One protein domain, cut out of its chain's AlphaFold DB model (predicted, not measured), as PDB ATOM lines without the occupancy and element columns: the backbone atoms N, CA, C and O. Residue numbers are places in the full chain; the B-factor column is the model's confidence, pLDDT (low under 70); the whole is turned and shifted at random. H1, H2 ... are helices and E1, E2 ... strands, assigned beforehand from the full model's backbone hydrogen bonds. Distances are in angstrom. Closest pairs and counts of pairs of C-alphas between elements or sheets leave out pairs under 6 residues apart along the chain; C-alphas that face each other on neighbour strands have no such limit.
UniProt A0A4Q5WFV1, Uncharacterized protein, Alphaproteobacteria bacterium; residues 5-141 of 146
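What this domain is: This is residues 5 to 141 of the 146 residues of an uncharacterized protein of Alphaproteobacteria bacterium (UniProt A0A4Q5WFV1). Four helices, H1, H3, H4 and H5, run roughly lengthwise in a long, loose bundle, and residues 134 to 141, of which 134 to 139 belong to H5, stick out at one end. At the other end the short helix H2 stands across H3, next to a small two-strand hairpin, E1 and E2. The printed part has 137 residues, with five named helices and two named strands in the order H1, H2, E1, E2, H3, H4, H5; the sheet, E1 - E2, is antiparallel and the class is mostly helix. The whole is loose, with a radius of gyration of the C-alphas of 17.8 A, and elongated, spanning 66 by 37 by 22 A.

Where its parts are: Find C-alpha 47 at (46.911, 66.900, -35.559); there E1 begins, residues 47 to 50, and E2 follows at residues 53 to 55. H3 comes next, residues 57 to 76, 28.5 A from first to last C-alpha. Before the strands look for H2, residues 35 to 41, and H1, residues 12 to 24, which is 18.7 A long and begins at C-alpha 12 at (66.778, 77.183, -48.116). H4 takes residues 82 to 103, 32.0 A long. H5, residues 110 to 139, is the longest helix at 43.5 A and ends at C-alpha 139 at (68.685, 112.612, -52.905).

How they stand to each other: In the hairpin of E1 and E2, look at N 47 and O 55, 2.8 A apart, and N 55 and O 47, 2.9 A, both within hydrogen-bond range. A tight link leads from E2 to H3. H2 touches residues 57 to 59 of H3, closest at the C-alphas of Leu 40 and Gly 58, 4.4 A; at 71 degrees they are only just about perpendicular. H1, H3 and H5 form a bundle, helices set side by side. H3 and H5 touch, closest at the C-alphas of Gly 58 and Ala 111, 5.6 A, with a shallow tilt of 9 degrees, the same way. With residues 14 to 18, H1 touches residues 61 to 65 of H3, closest at the C-alphas of Pro 14 and Ser 65, 5.8 A. H4 and H5 are a helical hairpin, closest at the C-alphas of Phe 94 and Cys 119, 5.0 A. H1, H2, H3 and H4 have every O i to N i+4 pair within hydrogen-bond range; H5 has 24 of 26.

The domain as a whole: The C-alphas farthest apart, those of Ile 30 and Gly 141, are 66.8 A apart. The printed part has no cut and no long link. Its mean pLDDT is 86.7; look for values under 70 at residues 5 to 7, 78 to 85 and 137 to 141.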
ATOM      1  N   PHE A   5      75.652  83.103 -41.533       52.97
ATOM      2  CA  PHE A   5      74.245  83.488 -41.332       52.97
ATOM      3  C   PHE A   5      73.849  84.802 -42.033       52.97
ATOM      4  O   PHE A   5      72.662  85.107 -42.134       52.97
ATOM      5  N   GLY A   6      74.821  85.584 -42.515       58.50
ATOM      6  CA  GLY A   6      74.570  86.829 -43.248       58.50
ATOM      7  C   GLY A   6      74.351  86.640 -44.752       58.50
ATOM      8  O   GLY A   6      73.773  87.520 -45.381       58.50
ATOM      9  N   ILE A   7      74.804  85.516 -45.321       64.19
ATOM     10  CA  ILE A   7      74.873  85.301 -46.779       64.19
ATOM     11  C   ILE A   7      73.937  84.177 -47.249       64.19
ATOM     12  O   ILE A   7      73.561  84.137 -48.417       64.19
ATOM     13  N   PHE A   8      73.578  83.247 -46.364       77.50
ATOM     14  CA  PHE A   8      72.751  82.102 -46.732       77.50
ATOM     15  C   PHE A   8      71.253  82.441 -46.629       77.50
ATOM     16  O   PHE A   8      70.840  82.917 -45.562       77.50
ATOM     17  N   PRO A   9      70.442  82.175 -47.673       84.31
ATOM     18  CA  PRO A   9      69.011  82.446 -47.644       84.31
ATOM     19  C   PRO A   9      68.320  81.502 -46.668       84.31
ATOM     20  O   PRO A   9      68.397  80.277 -46.803       84.31
ATOM     21  N   LEU A  10      67.619  82.052 -45.677       90.31
ATOM     22  CA  LEU A  10      66.972  81.236 -44.643       90.31
ATOM     23  C   LEU A  10      65.870  80.344 -45.228       90.31
ATOM     24  O   LEU A  10      65.630  79.261 -44.700       90.31
ATOM     25  N   LEU A  11      65.260  80.746 -46.349       92.88
ATOM     26  CA  LEU A  11      64.291  79.928 -47.081       92.88
ATOM     27  C   LEU A  11      64.874  78.628 -47.653       92.88
ATOM     28  O   LEU A  11      64.113  77.705 -47.927       92.88
ATOM     29  N   ALA A  12      66.197  78.474 -47.754       93.06
ATOM     30  CA  ALA A  12      66.778  77.183 -48.116       93.06
ATOM     31  C   ALA A  12      66.520  76.100 -47.048       93.06
ATOM     32  O   ALA A  12      66.447  74.921 -47.380       93.06
ATOM     33  N   ILE A  13      66.336  76.475 -45.776       94.25
ATOM     34  CA  ILE A  13      66.058  75.525 -44.685       94.25
ATOM     35  C   ILE A  13      64.732  74.777 -44.913       94.25
ATOM     36  O   ILE A  13      64.761  73.547 -44.974       94.25
ATOM     37  N   PRO A  14      63.572  75.447 -45.075       96.00
ATOM     38  CA  PRO A  14      62.320  74.749 -45.357       96.00
ATOM     39  C   PRO A  14      62.332  73.996 -46.695       96.00
ATOM     40  O   PRO A  14      61.711  72.940 -46.790       96.00
ATOM     41  N   VAL A  15      63.081  74.467 -47.700       96.56
ATOM     42  CA  VAL A  15      63.260  73.748 -48.979       96.56
ATOM     43  C   VAL A  15      63.984  72.418 -48.778       96.56
ATOM     44  O   VAL A  15      63.547  71.394 -49.303       96.56
ATOM     45  N   ILE A  16      65.049  72.402 -47.972       96.00
ATOM     46  CA  ILE A  16      65.775  71.173 -47.626       96.00
ATOM     47  C   ILE A  16      64.871  70.219 -46.837       96.00
ATOM     48  O   ILE A  16      64.848  69.025 -47.129       96.00
ATOM     49  N   ILE A  17      64.089  70.732 -45.881       95.88
ATOM     50  CA  ILE A  17      63.135  69.916 -45.115       95.88
ATOM     51  C   ILE A  17      62.118  69.256 -46.055       95.88
ATOM     52  O   ILE A  17      61.903  68.047 -45.962       95.88
ATOM     53  N   TYR A  18      61.538  70.015 -46.992       96.25
ATOM     54  CA  TYR A  18      60.608  69.458 -47.975       96.25
ATOM     55  C   TYR A  18      61.269  68.367 -48.820       96.25
ATOM     56  O   TYR A  18      60.706  67.286 -48.982       96.25
ATOM     57  N   ASN A  19      62.481  68.625 -49.318       95.62
ATOM     58  CA  ASN A  19      63.253  67.661 -50.094       95.62
ATOM     59  C   ASN A  19      63.452  66.349 -49.323       95.62
ATOM     60  O   ASN A  19      63.187  65.273 -49.854       95.62
ATOM     61  N   MET A  20      63.835  66.420 -48.044       94.62
ATOM     62  CA  MET A  20      63.984  65.232 -47.197       94.62
ATOM     63  C   MET A  20      62.678  64.435 -47.076       94.62
ATOM     64  O   MET A  20      62.696  63.212 -47.207       94.62
ATOM     65  N   MET A  21      61.543  65.114 -46.890       92.69
ATOM     66  CA  MET A  21      60.223  64.472 -46.848       92.69
ATOM     67  C   MET A  21      59.859  63.822 -48.198       92.69
ATOM     68  O   MET A  21      59.324  62.708 -48.240       92.69
ATOM     69  N   ALA A  22      60.190  64.486 -49.309       91.69
ATOM     70  CA  ALA A  22      59.941  64.006 -50.666       91.69
ATOM     71  C   ALA A  22      60.778  62.763 -51.021       91.69
ATOM     72  O   ALA A  22      60.285  61.890 -51.732       91.69
ATOM     73  N   PHE A  23      62.006  62.642 -50.497       88.06
ATOM     74  CA  PHE A  23      62.843  61.444 -50.668       88.06
ATOM     75  C   PHE A  23      62.332  60.235 -49.882       88.06
ATOM     76  O   PHE A  23      62.522  59.099 -50.310       88.06
ATOM     77  N   THR A  24      61.683  60.460 -48.737       86.12
ATOM     78  CA  THR A  24      61.112  59.375 -47.922       86.12
ATOM     79  C   THR A  24      59.718  58.938 -48.369       86.12
ATOM     80  O   THR A  24      59.238  57.894 -47.933       86.12
ATOM     81  N   SER A  25      59.051  59.719 -49.222       84.31
ATOM     82  CA  SER A  25      57.703  59.422 -49.706       84.31
ATOM     83  C   SER A  25      57.758  58.719 -51.063       84.31
ATOM     84  O   SER A  25      58.115  59.298 -52.086       84.31
ATOM     85  N   SER A  26      57.378  57.442 -51.082       80.69
ATOM     86  CA  SER A  26      57.301  56.630 -52.299       80.69
ATOM     87  C   SER A  26      55.894  56.082 -52.499       80.69
ATOM     88  O   SER A  26      55.306  55.544 -51.560       80.69
ATOM     89  N   GLY A  27      55.392  56.157 -53.729       81.94
ATOM     90  CA  GLY A  27      54.102  55.591 -54.118       81.94
ATOM     91  C   GLY A  27      53.067  56.641 -54.504       81.94
ATOM     92  O   GLY A  27      53.259  57.847 -54.335       81.94
ATOM     93  N   GLU A  28      51.961  56.148 -55.049       84.19
ATOM     94  CA  GLU A  28      50.853  56.942 -55.570       84.19
ATOM     95  C   GLU A  28      49.530  56.238 -55.264       84.19
ATOM     96  O   GLU A  28      49.504  55.017 -55.079       84.19
ATOM     97  N   ASP A  29      48.439  56.998 -55.192       81.56
ATOM     98  CA  ASP A  29      47.096  56.427 -55.104       81.56
ATOM     99  C   ASP A  29      46.567  55.970 -56.478       81.56
ATOM    100  O   ASP A  29      47.204  56.136 -57.520       81.56
ATOM    101  N   ILE A  30      45.356  55.407 -56.482       76.69
ATOM    102  CA  ILE A  30      44.670  54.929 -57.694       76.69
ATOM    103  C   ILE A  30      44.407  56.066 -58.701       76.69
ATOM    104  O   ILE A  30      44.311  55.815 -59.900       76.69
ATOM    105  N   ASN A  31      44.320  57.313 -58.235       83.06
ATOM    106  CA  ASN A  31      44.111  58.500 -59.062       83.06
ATOM    107  C   ASN A  31      45.436  59.151 -59.506       83.06
ATOM    108  O   ASN A  31      45.419  60.208 -60.138       83.06
ATOM    109  N   GLY A  32      46.584  58.544 -59.184       79.25
ATOM    110  CA  GLY A  32      47.910  59.068 -59.497       79.25
ATOM    111  C   GLY A  32      48.351  60.241 -58.613       79.25
ATOM    112  O   GLY A  32      49.289  60.946 -58.985       79.25
ATOM    113  N   VAL A  33      47.705  60.471 -57.467       82.31
ATOM    114  CA  VAL A  33      48.109  61.456 -56.456       82.31
ATOM    115  C   VAL A  33      49.323  60.923 -55.700       82.31
ATOM    116  O   VAL A  33      49.316  59.794 -55.210       82.31
ATOM    117  N   SER A  34      50.378  61.733 -55.587       88.25
ATOM    118  CA  SER A  34      51.605  61.314 -54.905       88.25
ATOM    119  C   SER A  34      51.377  61.074 -53.409       88.25
ATOM    120  O   SER A  34      50.606  61.780 -52.749       88.25
ATOM    121  N   ALA A  35      52.102  60.105 -52.840       86.94
ATOM    122  CA  ALA A  35      52.116  59.863 -51.396       86.94
ATOM    123  C   ALA A  35      52.455  61.132 -50.596       86.94
ATOM    124  O   ALA A  35      51.909  61.360 -49.516       86.94
ATOM    125  N   MET A  36      53.304  61.988 -51.168       91.19
ATOM    126  CA  MET A  36      53.669  63.276 -50.594       91.19
ATOM    127  C   MET A  36      52.476  64.237 -50.512       91.19
ATOM    128  O   MET A  36      52.202  64.785 -49.445       91.19
ATOM    129  N   ALA A  37      51.713  64.392 -51.600       88.00
ATOM    130  CA  ALA A  37      50.520  65.239 -51.619       88.00
ATOM    131  C   ALA A  37      49.486  64.791 -50.573       88.00
ATOM    132  O   ALA A  37      48.956  65.617 -49.828       88.00
ATOM    133  N   MET A  38      49.260  63.480 -50.452       86.38
ATOM    134  CA  MET A  38      48.359  62.918 -49.441       86.38
ATOM    135  C   MET A  38      48.876  63.117 -48.014       86.38
ATOM    136  O   MET A  38      48.099  63.404 -47.108       86.38
ATOM    137  N   SER A  39      50.181  62.965 -47.784       87.25
ATOM    138  CA  SER A  39      50.762  63.160 -46.452       87.25
ATOM    139  C   SER A  39      50.703  64.615 -45.996       87.25
ATOM    140  O   SER A  39      50.587  64.875 -44.801       87.25
ATOM    141  N   LEU A  40      50.834  65.555 -46.929       91.00
ATOM    142  CA  LEU A  40      50.909  66.976 -46.616       91.00
ATOM    143  C   LEU A  40      49.547  67.645 -46.496       91.00
ATOM    144  O   LEU A  40      49.461  68.617 -45.762       91.00
ATOM    145  N   ALA A  41      48.533  67.184 -47.231       89.75
ATOM    146  CA  ALA A  41      47.267  67.906 -47.362       89.75
ATOM    147  C   ALA A  41      46.063  67.200 -46.727       89.75
ATOM    148  O   ALA A  41      45.023  67.830 -46.574       89.75
ATOM    149  N   ASP A  42      46.169  65.915 -46.370       89.94
ATOM    150  CA  ASP A  42      45.048  65.155 -45.808       89.94
ATOM    151  C   ASP A  42      44.800  65.527 -44.332       89.94
ATOM    152  O   ASP A  42      45.619  65.185 -43.467       89.94
ATOM    153  N   PRO A  43      43.656  66.159 -43.994       87.50
ATOM    154  CA  PRO A  43      43.338  66.519 -42.617       87.50
ATOM    155  C   PRO A  43      43.241  65.307 -41.689       87.50
ATOM    156  O   PRO A  43      43.500  65.444 -40.495       87.50
ATOM    157  N   ALA A  44      42.922  64.112 -42.204       88.44
ATOM    158  CA  ALA A  44      42.858  62.890 -41.401       88.44
ATOM    159  C   ALA A  44      44.229  62.490 -40.829       88.44
ATOM    160  O   ALA A  44      44.292  61.849 -39.778       88.44
ATOM    161  N   ARG A  45      45.321  62.909 -41.485       86.19
ATOM    162  CA  ARG A  45      46.704  62.747 -41.006       86.19
ATOM    163  C   ARG A  45      47.189  63.924 -40.155       86.19
ATOM    164  O   ARG A  45      48.253  63.836 -39.551       86.19
ATOM    165  N   GLY A  46      46.426  65.016 -40.106       87.44
ATOM    166  CA  GLY A  46      46.739  66.199 -39.312       87.44
ATOM    167  C   GLY A  46      46.458  66.016 -37.822       87.44
ATOM    168  O   GLY A  46      45.661  65.162 -37.420       87.44
ATOM    169  N   TRP A  47      47.093  66.855 -37.008       90.81
ATOM    170  CA  TRP A  47      46.911  66.900 -35.559       90.81
ATOM    171  C   TRP A  47      45.760  67.830 -35.189       90.81
ATOM    172  O   TRP A  47      45.644  68.919 -35.750       90.81
ATOM    173  N   GLU A  48      44.914  67.427 -34.246       92.44
ATOM    174  CA  GLU A  48      43.866  68.303 -33.717       92.44
ATOM    175  C   GLU A  48      44.500  69.383 -32.837       92.44
ATOM    176  O   GLU A  48      45.269  69.071 -31.925       92.44
ATOM    177  N   VAL A  49      44.216  70.653 -33.142       87.81
ATOM    178  CA  VAL A  49      44.789  71.792 -32.406       87.81
ATOM    179  C   VAL A  49      43.694  72.594 -31.712       87.81
ATOM    180  O   VAL A  49      43.777  72.821 -30.507       87.81
ATOM    181  N   PHE A  50      42.654  73.002 -32.448       87.88
ATOM    182  CA  PHE A  50      41.545  73.790 -31.904       87.88
ATOM    183  C   PHE A  50      40.208  73.369 -32.514       87.88
ATOM    184  O   PHE A  50      39.949  73.601 -33.695       87.88
ATOM    185  N   GLY A  51      39.327  72.802 -31.686       88.25
ATOM    186  CA  GLY A  51      38.039  72.287 -32.149       88.25
ATOM    187  C   GLY A  51      38.226  71.282 -33.288       88.25
ATOM    188  O   GLY A  51      39.126  70.455 -33.252       88.25
ATOM    189  N   SER A  52      37.420  71.390 -34.345       88.62
ATOM    190  CA  SER A  52      37.524  70.511 -35.518       88.62
ATOM    191  C   SER A  52      38.677  70.850 -36.470       88.62
ATOM    192  O   SER A  52      38.844  70.171 -37.486       88.62
ATOM    193  N   TRP A  53      39.463  71.896 -36.192       91.06
ATOM    194  CA  TRP A  53      40.576  72.266 -37.053       91.06
ATOM    195  C   TRP A  53      41.786  71.365 -36.801       91.06
ATOM    196  O   TRP A  53      42.325  71.286 -35.691       91.06
ATOM    197  N   ARG A  54      42.214  70.699 -37.875       93.44
ATOM    198  CA  ARG A  54      43.365  69.802 -37.896       93.44
ATOM    199  C   ARG A  54      44.477  70.434 -38.712       93.44
ATOM    200  O   ARG A  54      44.252  70.837 -39.849       93.44
ATOM    201  N   VAL A  55      45.663  70.498 -38.125       93.69
ATOM    202  CA  VAL A  55      46.861  71.059 -38.747       93.69
ATOM    203  C   VAL A  55      47.683  69.923 -39.334       93.69
ATOM    204  O   VAL A  55      48.050  68.975 -38.637       93.69
ATOM    205  N   THR A  56      47.964  70.008 -40.627       94.81
ATOM    206  CA  THR A  56      48.759  69.016 -41.354       94.81
ATOM    207  C   THR A  56      50.255  69.321 -41.268       94.81
ATOM    208  O   THR A  56      50.677  70.426 -40.922       94.81
ATOM    209  N   SER A  57      51.098  68.350 -41.628       92.62
ATOM    210  CA  SER A  57      52.542  68.589 -41.747       92.62
ATOM    211  C   SER A  57      52.873  69.641 -42.813       92.62
ATOM    212  O   SER A  57      53.854  70.367 -42.657       92.62
ATOM    213  N   GLY A  58      52.047  69.761 -43.862       94.50
ATOM    214  CA  GLY A  58      52.174  70.818 -44.862       94.50
ATOM    215  C   GLY A  58      51.938  72.201 -44.267       94.50
ATOM    216  O   GLY A  58      52.759  73.092 -44.471       94.50
ATOM    217  N   ASP A  59      50.889  72.360 -43.459       95.19
ATOM    218  CA  ASP A  59      50.586  73.629 -42.786       95.19
ATOM    219  C   ASP A  59      51.726  74.064 -41.857       95.19
ATOM    220  O   ASP A  59      52.146  75.222 -41.876       95.19
ATOM    221  N   ILE A  60      52.286  73.127 -41.083       95.06
ATOM    222  CA  ILE A  60      53.417  73.396 -40.180       95.06
ATOM    223  C   ILE A  60      54.639  73.862 -40.972       95.06
ATOM    224  O   ILE A  60      55.283  74.843 -40.593       95.06
ATOM    225  N   LEU A  61      54.953  73.185 -42.081       96.56
ATOM    226  CA  LEU A  61      56.066  73.571 -42.941       96.56
ATOM    227  C   LEU A  61      55.861  74.977 -43.517       96.56
ATOM    228  O   LEU A  61      56.802  75.770 -43.536       96.56
ATOM    229  N   ILE A  62      54.644  75.310 -43.948       97.19
ATOM    230  CA  ILE A  62      54.317  76.645 -44.455       97.19
ATOM    231  C   ILE A  62      54.477  77.707 -43.369       97.19
ATOM    232  O   ILE A  62      55.130  78.718 -43.613       97.19
ATOM    233  N   ILE A  63      53.957  77.475 -42.163       96.62
ATOM    234  CA  ILE A  63      54.091  78.411 -41.036       96.62
ATOM    235  C   ILE A  63      55.569  78.628 -40.683       96.62
ATOM    236  O   ILE A  63      56.009  79.766 -40.504       96.62
ATOM    237  N   LEU A  64      56.361  77.554 -40.642       96.69
ATOM    238  CA  LEU A  64      57.806  77.635 -40.429       96.69
ATOM    239  C   LEU A  64      58.488  78.471 -41.524       96.69
ATOM    240  O   LEU A  64      59.315  79.336 -41.233       96.69
ATOM    241  N   SER A  65      58.107  78.243 -42.781       96.75
ATOM    242  CA  SER A  65      58.638  78.962 -43.944       96.75
ATOM    243  C   SER A  65      58.285  80.445 -43.910       96.75
ATOM    244  O   SER A  65      59.143  81.275 -44.195       96.75
ATOM    245  N   MET A  66      57.067  80.795 -43.484       96.94
ATOM    246  CA  MET A  66      56.652  82.183 -43.262       96.94
ATOM    247  C   MET A  66      57.527  82.874 -42.213       96.94
ATOM    248  O   MET A  66      57.926  84.020 -42.410       96.94
ATOM    249  N   GLY A  67      57.867  82.179 -41.123       95.69
ATOM    250  CA  GLY A  67      58.783  82.698 -40.104       95.69
ATOM    251  C   GLY A  67      60.174  82.999 -40.668       95.69
ATOM    252  O   GLY A  67      60.712  84.085 -40.451       95.69
ATOM    253  N   PHE A  68      60.738  82.075 -41.451       93.88
ATOM    254  CA  PHE A  68      62.023  82.296 -42.122       93.88
ATOM    255  C   PHE A  68      61.965  83.414 -43.165       93.88
ATOM    256  O   PHE A  68      62.875  84.241 -43.218       93.88
ATOM    257  N   PHE A  69      60.888  83.477 -43.946       92.75
ATOM    258  CA  PHE A  69      60.662  84.532 -44.928       92.75
ATOM    259  C   PHE A  69      60.593  85.915 -44.270       92.75
ATOM    260  O   PHE A  69      61.217  86.863 -44.740       92.75
ATOM    261  N   PHE A  70      59.908  86.031 -43.130       90.69
ATOM    262  CA  PHE A  70      59.866  87.276 -42.367       90.69
ATOM    263  C   PHE A  70      61.264  87.722 -41.914       90.69
ATOM    264  O   PHE A  70      61.615  88.895 -42.050       90.69
ATOM    265  N   ILE A  71      62.090  86.791 -41.425       88.38
ATOM    266  CA  ILE A  71      63.467  87.095 -41.018       88.38
ATOM    267  C   ILE A  71      64.316  87.541 -42.220       88.38
ATOM    268  O   ILE A  71      65.102  88.477 -42.075       88.38
ATOM    269  N   GLU A  72      64.157  86.927 -43.400       87.06
ATOM    270  CA  GLU A  72      64.826  87.383 -44.632       87.06
ATOM    271  C   GLU A  72      64.454  88.824 -44.989       87.06
ATOM    272  O   GLU A  72      65.339  89.643 -45.234       87.06
ATOM    273  N   ILE A  73      63.170  89.186 -44.922       84.12
ATOM    274  CA  ILE A  73      62.734  90.565 -45.183       84.12
ATOM    275  C   ILE A  73      63.400  91.539 -44.205       84.12
ATOM    276  O   ILE A  73      63.923  92.573 -44.626       84.12
ATOM    277  N   LEU A  74      63.434  91.212 -42.907       84.00
ATOM    278  CA  LEU A  74      64.101  92.051 -41.908       84.00
ATOM    279  C   LEU A  74      65.600  92.195 -42.199       84.00
ATOM    280  O   LEU A  74      66.122  93.310 -42.171       84.00
ATOM    281  N   LYS A  75      66.288  91.096 -42.534       77.75
ATOM    282  CA  LYS A  75      67.703  91.124 -42.938       77.75
ATOM    283  C   LYS A  75      67.925  91.997 -44.174       77.75
ATOM    284  O   LYS A  75      68.897  92.746 -44.210       77.75
ATOM    285  N   SER A  76      67.023  91.926 -45.154       73.12
ATOM    286  CA  SER A  76      67.118  92.653 -46.423       73.12
ATOM    287  C   SER A  76      67.129  94.173 -46.226       73.12
ATOM    288  O   SER A  76      67.797  94.883 -46.968       73.12
ATOM    289  N   THR A  77      66.498  94.688 -45.162       73.12
ATOM    290  CA  THR A  77      66.518  96.129 -44.837       73.12
ATOM    291  C   THR A  77      67.870  96.667 -44.346       73.12
ATOM    292  O   THR A  77      68.043  97.883 -44.245       73.12
ATOM    293  N   SER A  78      68.848  95.799 -44.056       65.81
ATOM    294  CA  SER A  78      70.195  96.205 -43.649       65.81
ATOM    295  C   SER A  78      71.098  96.426 -44.869       65.81
ATOM    296  O   SER A  78      71.377  95.510 -45.639       65.81
ATOM    297  N   THR A  79      71.581  97.654 -45.054       56.25
ATOM    298  CA  THR A  79      72.484  98.027 -46.154       56.25
ATOM    299  C   THR A  79      73.915  97.542 -45.895       56.25
ATOM    300  O   THR A  79      74.612  98.103 -45.049       56.25
ATOM    301  N   GLY A  80      74.384  96.535 -46.640       62.25
ATOM    302  CA  GLY A  80      75.782  96.085 -46.628       62.25
ATOM    303  C   GLY A  80      76.144  95.200 -47.829       62.25
ATOM    304  O   GLY A  80      75.271  94.662 -48.500       62.25
ATOM    305  N   SER A  81      77.439  94.992 -48.101       56.28
ATOM    306  CA  SER A  81      77.928  94.174 -49.238       56.28
ATOM    307  C   SER A  81      77.456  92.707 -49.228       56.28
ATOM    308  O   SER A  81      77.573  92.016 -50.237       56.28
ATOM    309  N   SER A  82      76.888  92.234 -48.112       59.28
ATOM    310  CA  SER A  82      76.263  90.909 -47.978       59.28
ATOM    311  C   SER A  82      74.979  90.756 -48.815       59.28
ATOM    312  O   SER A  82      74.589  89.633 -49.128       59.28
ATOM    313  N   THR A  83      74.341  91.862 -49.222       63.59
ATOM    314  CA  THR A  83      73.049  91.859 -49.932       63.59
ATOM    315  C   THR A  83      73.139  91.258 -51.339       63.59
ATOM    316  O   THR A  83      72.238  90.530 -51.749       63.59
ATOM    317  N   ILE A  84      74.243  91.481 -52.066       65.69
ATOM    318  CA  ILE A  84      74.409  90.957 -53.436       65.69
ATOM    319  C   ILE A  84      74.549  89.429 -53.447       65.69
ATOM    320  O   ILE A  84      73.986  88.753 -54.307       65.69
ATOM    321  N   ALA A  85      75.282  88.879 -52.474       64.94
ATOM    322  CA  ALA A  85      75.509  87.444 -52.375       64.94
ATOM    323  C   ALA A  85      74.234  86.721 -51.923       64.94
ATOM    324  O   ALA A  85      73.889  85.699 -52.508       64.94
ATOM    325  N   ASN A  86      73.488  87.296 -50.967       74.81
ATOM    326  CA  ASN A  86      72.173  86.784 -50.570       74.81
ATOM    327  C   ASN A  86      71.236  86.712 -51.782       74.81
ATOM    328  O   ASN A  86      70.619  85.683 -52.029       74.81
ATOM    329  N   HIS A  87      71.216  87.761 -52.610       81.44
ATOM    330  CA  HIS A  87      70.346  87.808 -53.777       81.44
ATOM    331  C   HIS A  87      70.650  86.706 -54.806       81.44
ATOM    332  O   HIS A  87      69.735  86.027 -55.274       81.44
ATOM    333  N   ALA A  88      71.929  86.484 -55.123       82.50
ATOM    334  CA  ALA A  88      72.331  85.438 -56.064       82.50
ATOM    335  C   ALA A  88      71.994  84.025 -55.552       82.50
ATOM    336  O   ALA A  88      71.552  83.176 -56.328       82.50
ATOM    337  N   VAL A  89      72.167  83.768 -54.250       87.12
ATOM    338  CA  VAL A  89      71.857  82.456 -53.664       87.12
ATOM    339  C   VAL A  89      70.342  82.252 -53.544       87.12
ATOM    340  O   VAL A  89      69.864  81.177 -53.897       87.12
ATOM    341  N   SER A  90      69.566  83.271 -53.156       88.94
ATOM    342  CA  SER A  90      68.094  83.215 -53.179       88.94
ATOM    343  C   SER A  90      67.553  82.933 -54.581       88.94
ATOM    344  O   SER A  90      66.644  82.120 -54.739       88.94
ATOM    345  N   MET A  91      68.148  83.544 -55.615       92.06
ATOM    346  CA  MET A  91      67.788  83.281 -57.012       92.06
ATOM    347  C   MET A  91      68.020  81.813 -57.380       92.06
ATOM    348  O   MET A  91      67.165  81.190 -58.008       92.06
ATOM    349  N   LEU A  92      69.153  81.242 -56.962       93.38
ATOM    350  CA  LEU A  92      69.451  79.833 -57.196       93.38
ATOM    351  C   LEU A  92      68.443  78.917 -56.491       93.38
ATOM    352  O   LEU A  92      67.931  77.993 -57.120       93.38
ATOM    353  N   VAL A  93      68.124  79.189 -55.221       94.44
ATOM    354  CA  VAL A  93      67.125  78.419 -54.459       94.44
ATOM    355  C   VAL A  93      65.766  78.473 -55.154       94.44
ATOM    356  O   VAL A  93      65.146  77.434 -55.350       94.44
ATOM    357  N   PHE A  94      65.332  79.654 -55.603       96.56
ATOM    358  CA  PHE A  94      64.090  79.792 -56.361       96.56
ATOM    359  C   PHE A  94      64.091  78.957 -57.650       96.56
ATOM    360  O   PHE A  94      63.122  78.247 -57.911       96.56
ATOM    361  N   ILE A  95      65.169  79.009 -58.441       97.06
ATOM    362  CA  ILE A  95      65.274  78.236 -59.690       97.06
ATOM    363  C   ILE A  95      65.197  76.733 -59.406       97.06
ATOM    364  O   ILE A  95      64.473  76.026 -60.103       97.06
ATOM    365  N   VAL A  96      65.907  76.250 -58.384       97.12
ATOM    366  CA  VAL A  96      65.861  74.838 -57.979       97.12
ATOM    367  C   VAL A  96      64.440  74.443 -57.582       97.12
ATOM    368  O   VAL A  96      63.919  73.483 -58.140       97.12
ATOM    369  N   CYS A  97      63.769  75.226 -56.730       97.38
ATOM    370  CA  CYS A  97      62.376  74.971 -56.357       97.38
ATOM    371  C   CYS A  97      61.445  74.943 -57.575       97.38
ATOM    372  O   CYS A  97      60.583  74.076 -57.686       97.38
ATOM    373  N   LEU A  98      61.622  75.865 -58.522       98.00
ATOM    374  CA  LEU A  98      60.799  75.909 -59.725       98.00
ATOM    375  C   LEU A  98      60.993  74.653 -60.586       98.00
ATOM    376  O   LEU A  98      60.018  74.075 -61.062       98.00
ATOM    377  N   ILE A  99      62.239  74.210 -60.762       98.00
ATOM    378  CA  ILE A  99      62.562  72.982 -61.496       98.00
ATOM    379  C   ILE A  99      61.974  71.762 -60.777       98.00
ATOM    380  O   ILE A  99      61.317  70.942 -61.418       98.00
ATOM    381  N   GLU A 100      62.163  71.655 -59.461       96.38
ATOM    382  CA  GLU A 100      61.625  70.564 -58.643       96.38
ATOM    383  C   GLU A 100      60.097  70.486 -58.758       96.38
ATOM    384  O   GLU A 100      59.563  69.419 -59.048       96.38
ATOM    385  N   PHE A 101      59.394  71.616 -58.634       96.75
ATOM    386  CA  PHE A 101      57.934  71.675 -58.737       96.75
ATOM    387  C   PHE A 101      57.425  71.224 -60.112       96.75
ATOM    388  O   PHE A 101      56.433  70.500 -60.205       96.75
ATOM    389  N   LEU A 102      58.087  71.652 -61.190       96.00
ATOM    390  CA  LEU A 102      57.642  71.353 -62.552       96.00
ATOM    391  C   LEU A 102      57.958  69.917 -62.980       96.00
ATOM    392  O   LEU A 102      57.176  69.325 -63.722       96.00
ATOM    393  N   LEU A 103      59.088  69.363 -62.535       94.88
ATOM    394  CA  LEU A 103      59.587  68.079 -63.033       94.88
ATOM    395  C   LEU A 103      59.300  66.898 -62.104       94.88
ATOM    396  O   LEU A 103      59.219  65.766 -62.582       94.88
ATOM    397  N   LEU A 104      59.159  67.120 -60.795       92.12
ATOM    398  CA  LEU A 104      59.055  66.041 -59.818       92.12
ATOM    399  C   LEU A 104      57.636  65.936 -59.264       92.12
ATOM    400  O   LEU A 104      57.121  66.828 -58.597       92.12
ATOM    401  N   LYS A 105      57.010  64.778 -59.467       90.25
ATOM    402  CA  LYS A 105      55.620  64.534 -59.061       90.25
ATOM    403  C   LYS A 105      55.381  64.652 -57.551       90.25
ATOM    404  O   LYS A 105      54.338  65.139 -57.119       90.25
ATOM    405  N   ASN A 106      56.363  64.269 -56.733       91.94
ATOM    406  CA  ASN A 106      56.292  64.444 -55.278       91.94
ATOM    407  C   ASN A 106      56.274  65.917 -54.854       91.94
ATOM    408  O   ASN A 106      55.811  66.209 -53.761       91.94
ATOM    409  N   PHE A 107      56.736  66.828 -55.711       94.25
ATOM    410  CA  PHE A 107      56.841  68.256 -55.433       94.25
ATOM    411  C   PHE A 107      55.643  69.046 -55.967       94.25
ATOM    412  O   PHE A 107      55.456  70.197 -55.583       94.25
ATOM    413  N   GLN A 108      54.772  68.435 -56.776       94.00
ATOM    414  CA  GLN A 108      53.537  69.028 -57.308       94.00
ATOM    415  C   GLN A 108      52.441  69.135 -56.229       94.00
ATOM    416  O   GLN A 108      51.353  68.576 -56.346       94.00
ATOM    417  N   THR A 109      52.736  69.842 -55.137       94.31
ATOM    418  CA  THR A 109      51.849  70.015 -53.979       94.31
ATOM    419  C   THR A 109      51.623  71.494 -53.692       94.31
ATOM    420  O   THR A 109      52.507  72.320 -53.930       94.31
ATOM    421  N   SER A 110      50.471  71.840 -53.113       94.94
ATOM    422  CA  SER A 110      50.169  73.225 -52.729       94.94
ATOM    423  C   SER A 110      51.194  73.791 -51.743       94.94
ATOM    424  O   SER A 110      51.591  74.945 -51.870       94.94
ATOM    425  N   ALA A 111      51.673  72.973 -50.798       95.62
ATOM    426  CA  ALA A 111      52.686  73.393 -49.833       95.62
ATOM    427  C   ALA A 111      54.008  73.768 -50.526       95.62
ATOM    428  O   ALA A 111      54.562  74.841 -50.287       95.62
ATOM    429  N   PHE A 112      54.496  72.933 -51.446       97.00
ATOM    430  CA  PHE A 112      55.727  73.251 -52.171       97.00
ATOM    431  C   PHE A 112      55.562  74.425 -53.135       97.00
ATOM    432  O   PHE A 112      56.472  75.236 -53.289       97.00
ATOM    433  N   PHE A 113      54.386  74.564 -53.748       97.44
ATOM    434  CA  PHE A 113      54.088  75.711 -54.596       97.44
ATOM    435  C   PHE A 113      54.138  77.024 -53.804       97.44
ATOM    436  O   PHE A 113      54.808  77.964 -54.219       97.44
ATOM    437  N   ILE A 114      53.506  77.080 -52.627       97.94
ATOM    438  CA  ILE A 114      53.565  78.259 -51.748       97.94
ATOM    439  C   ILE A 114      55.012  78.540 -51.320       97.94
ATOM    440  O   ILE A 114      55.440  79.693 -51.358       97.94
ATOM    441  N   LEU A 115      55.788  77.506 -50.979       97.56
ATOM    442  CA  LEU A 115      57.212  77.646 -50.660       97.56
ATOM    443  C   LEU A 115      58.020  78.212 -51.843       97.56
ATOM    444  O   LEU A 115      58.864  79.089 -51.664       97.56
ATOM    445  N   THR A 116      57.718  77.765 -53.062       97.62
ATOM    446  CA  THR A 116      58.324  78.269 -54.303       97.62
ATOM    447  C   THR A 116      57.982  79.743 -54.523       97.62
ATOM    448  O   THR A 116      58.861  80.540 -54.849       97.62
ATOM    449  N   ILE A 117      56.727  80.136 -54.279       97.94
ATOM    450  CA  ILE A 117      56.303  81.539 -54.337       97.94
ATOM    451  C   ILE A 117      57.003  82.376 -53.262       97.94
ATOM    452  O   ILE A 117      57.427  83.487 -53.560       97.94
ATOM    453  N   MET A 118      57.204  81.865 -52.044       96.69
ATOM    454  CA  MET A 118      57.998  82.573 -51.030       96.69
ATOM    455  C   MET A 118      59.437  82.809 -51.501       96.69
ATOM    456  O   MET A 118      59.946  83.913 -51.340       96.69
ATOM    457  N   CYS A 119      60.065  81.819 -52.145       95.69
ATOM    458  CA  CYS A 119      61.403  81.980 -52.726       95.69
ATOM    459  C   CYS A 119      61.421  83.039 -53.842       95.69
ATOM    460  O   CYS A 119      62.344  83.845 -53.912       95.69
ATOM    461  N   LEU A 120      60.386  83.087 -54.690       95.25
ATOM    462  CA  LEU A 120      60.234  84.147 -55.691       95.25
ATOM    463  C   LEU A 120      60.108  85.527 -55.032       95.25
ATOM    464  O   LEU A 120      60.775  86.476 -55.443       95.25
ATOM    465  N   LEU A 121      59.255  85.649 -54.013       93.81
ATOM    466  CA  LEU A 121      59.042  86.913 -53.310       93.81
ATOM    467  C   LEU A 121      60.310  87.390 -52.598       93.81
ATOM    468  O   LEU A 121      60.553  88.592 -52.567       93.81
ATOM    469  N   ASP A 122      61.130  86.478 -52.082       90.56
ATOM    470  CA  ASP A 122      62.429  86.795 -51.486       90.56
ATOM    471  C   ASP A 122      63.391  87.430 -52.503       90.56
ATOM    472  O   ASP A 122      63.950  88.506 -52.267       90.56
ATOM    473  N   VAL A 123      63.496  86.838 -53.697       90.19
ATOM    474  CA  VAL A 123      64.276  87.399 -54.812       90.19
ATOM    475  C   VAL A 123      63.770  88.797 -55.174       90.19
ATOM    476  O   VAL A 123      64.566  89.733 -55.275       90.19
ATOM    477  N   LEU A 124      62.453  88.966 -55.332       89.69
ATOM    478  CA  LEU A 124      61.855  90.258 -55.678       89.69
ATOM    479  C   LEU A 124      62.085  91.309 -54.586       89.69
ATOM    480  O   LEU A 124      62.452  92.442 -54.899       89.69
ATOM    481  N   ALA A 125      61.922  90.940 -53.315       85.81
ATOM    482  CA  ALA A 125      62.176  91.822 -52.184       85.81
ATOM    483  C   ALA A 125      63.639  92.293 -52.161       85.81
ATOM    484  O   ALA A 125      63.892  93.485 -51.985       85.81
ATOM    485  N   GLY A 126      64.595  91.392 -52.416       82.00
ATOM    486  CA  GLY A 126      66.017  91.733 -52.521       82.00
ATOM    487  C   GLY A 126      66.316  92.775 -53.609       82.00
ATOM    488  O   GLY A 126      67.025  93.756 -53.355       82.00
ATOM    489  N   VAL A 127      65.730  92.623 -54.805       83.75
ATOM    490  CA  VAL A 127      65.869  93.614 -55.893       83.75
ATOM    491  C   VAL A 127      65.252  94.953 -55.497       83.75
ATOM    492  O   VAL A 127      65.877  96.000 -55.670       83.75
ATOM    493  N   VAL A 128      64.033  94.933 -54.948       86.19
ATOM    494  CA  VAL A 128      63.292  96.143 -54.569       86.19
ATOM    495  C   VAL A 128      64.063  96.956 -53.531       86.19
ATOM    496  O   VAL A 128      64.226  98.165 -53.715       86.19
ATOM    497  N   VAL A 129      64.596  96.318 -52.484       82.81
ATOM    498  CA  VAL A 129      65.380  97.027 -51.462       82.81
ATOM    499  C   VAL A 129      66.640  97.646 -52.064       82.81
ATOM    500  O   VAL A 129      66.913  98.820 -51.814       82.81
ATOM    501  N   THR A 130      67.349  96.918 -52.932       80.12
ATOM    502  CA  THR A 130      68.551  97.434 -53.610       80.12
ATOM    503  C   THR A 130      68.243  98.689 -54.441       80.12
ATOM    504  O   THR A 130      68.971  99.681 -54.361       80.12
ATOM    505  N   ILE A 131      67.132  98.695 -55.192       83.50
ATOM    506  CA  ILE A 131      66.693  99.858 -55.982       83.50
ATOM    507  C   ILE A 131      66.349 101.048 -55.075       83.50
ATOM    508  O   ILE A 131      66.722 102.183 -55.378       83.50
ATOM    509  N   ILE A 132      65.632 100.813 -53.973       83.62
ATOM    510  CA  ILE A 132      65.226 101.876 -53.042       83.62
ATOM    511  C   ILE A 132      66.448 102.493 -52.351       83.62
ATOM    512  O   ILE A 132      66.529 103.718 -52.250       83.62
ATOM    513  N   SER A 133      67.413 101.677 -51.912       78.88
ATOM    514  CA  SER A 133      68.657 102.170 -51.310       78.88
ATOM    515  C   SER A 133      69.438 103.056 -52.279       78.88
ATOM    516  O   SER A 133      69.770 104.179 -51.911       78.88
ATOM    517  N   ALA A 134      69.619 102.616 -53.530       80.81
ATOM    518  CA  ALA A 134      70.305 103.411 -54.547       80.81
ATOM    519  C   ALA A 134      69.610 104.761 -54.796       80.81
ATOM    520  O   ALA A 134      70.272 105.787 -54.886       80.81
ATOM    521  N   ARG A 135      68.268 104.790 -54.854       83.19
ATOM    522  CA  ARG A 135      67.500 106.038 -55.032       83.19
ATOM    523  C   ARG A 135      67.688 107.029 -53.884       83.19
ATOM    524  O   ARG A 135      67.754 108.225 -54.144       83.19
ATOM    525  N   ARG A 136      67.758 106.549 -52.639       76.12
ATOM    526  CA  ARG A 136      67.936 107.401 -51.453       76.12
ATOM    527  C   ARG A 136      69.314 108.065 -51.408       76.12
ATOM    528  O   ARG A 136      69.408 109.198 -50.944       76.12
ATOM    529  N   ASP A 137      70.348 107.393 -51.907       69.94
ATOM    530  CA  ASP A 137      71.710 107.937 -51.936       69.94
ATOM    531  C   ASP A 137      71.830 109.135 -52.900       69.94
ATOM    532  O   ASP A 137      72.560 110.083 -52.615       69.94
ATOM    533  N   PHE A 138      71.052 109.159 -53.991       66.62
ATOM    534  CA  PHE A 138      71.032 110.291 -54.929       66.62
ATOM    535  C   PHE A 138      70.397 111.560 -54.342       66.62
ATOM    536  O   PHE A 138      70.855 112.659 -54.638       66.62
ATOM    537  N   THR A 139      69.390 111.446 -53.472       63.75
ATOM    538  CA  THR A 139      68.685 112.612 -52.905       63.75
ATOM    539  C   THR A 139      69.506 113.389 -51.868       63.75
ATOM    540  O   THR A 139      69.158 114.519 -51.536       63.75
ATOM    541  N   VAL A 140      70.587 112.809 -51.334       62.28
ATOM    542  CA  VAL A 140      71.460 113.454 -50.331       62.28
ATOM    543  C   VAL A 140      72.579 114.287 -50.990       62.28
ATOM    544  O   VAL A 140      73.186 115.130 -50.332       62.28
ATOM    545  N   GLY A 141      72.832 114.116 -52.295       59.22
ATOM    546  CA  GLY A 141      73.931 114.767 -53.026       59.22
ATOM    547  C   GLY A 141      73.719 116.236 -53.426       59.22
ATOM    548  O   GLY A 141      74.698 116.923 -53.709       59.22
TER     549      GLY A 141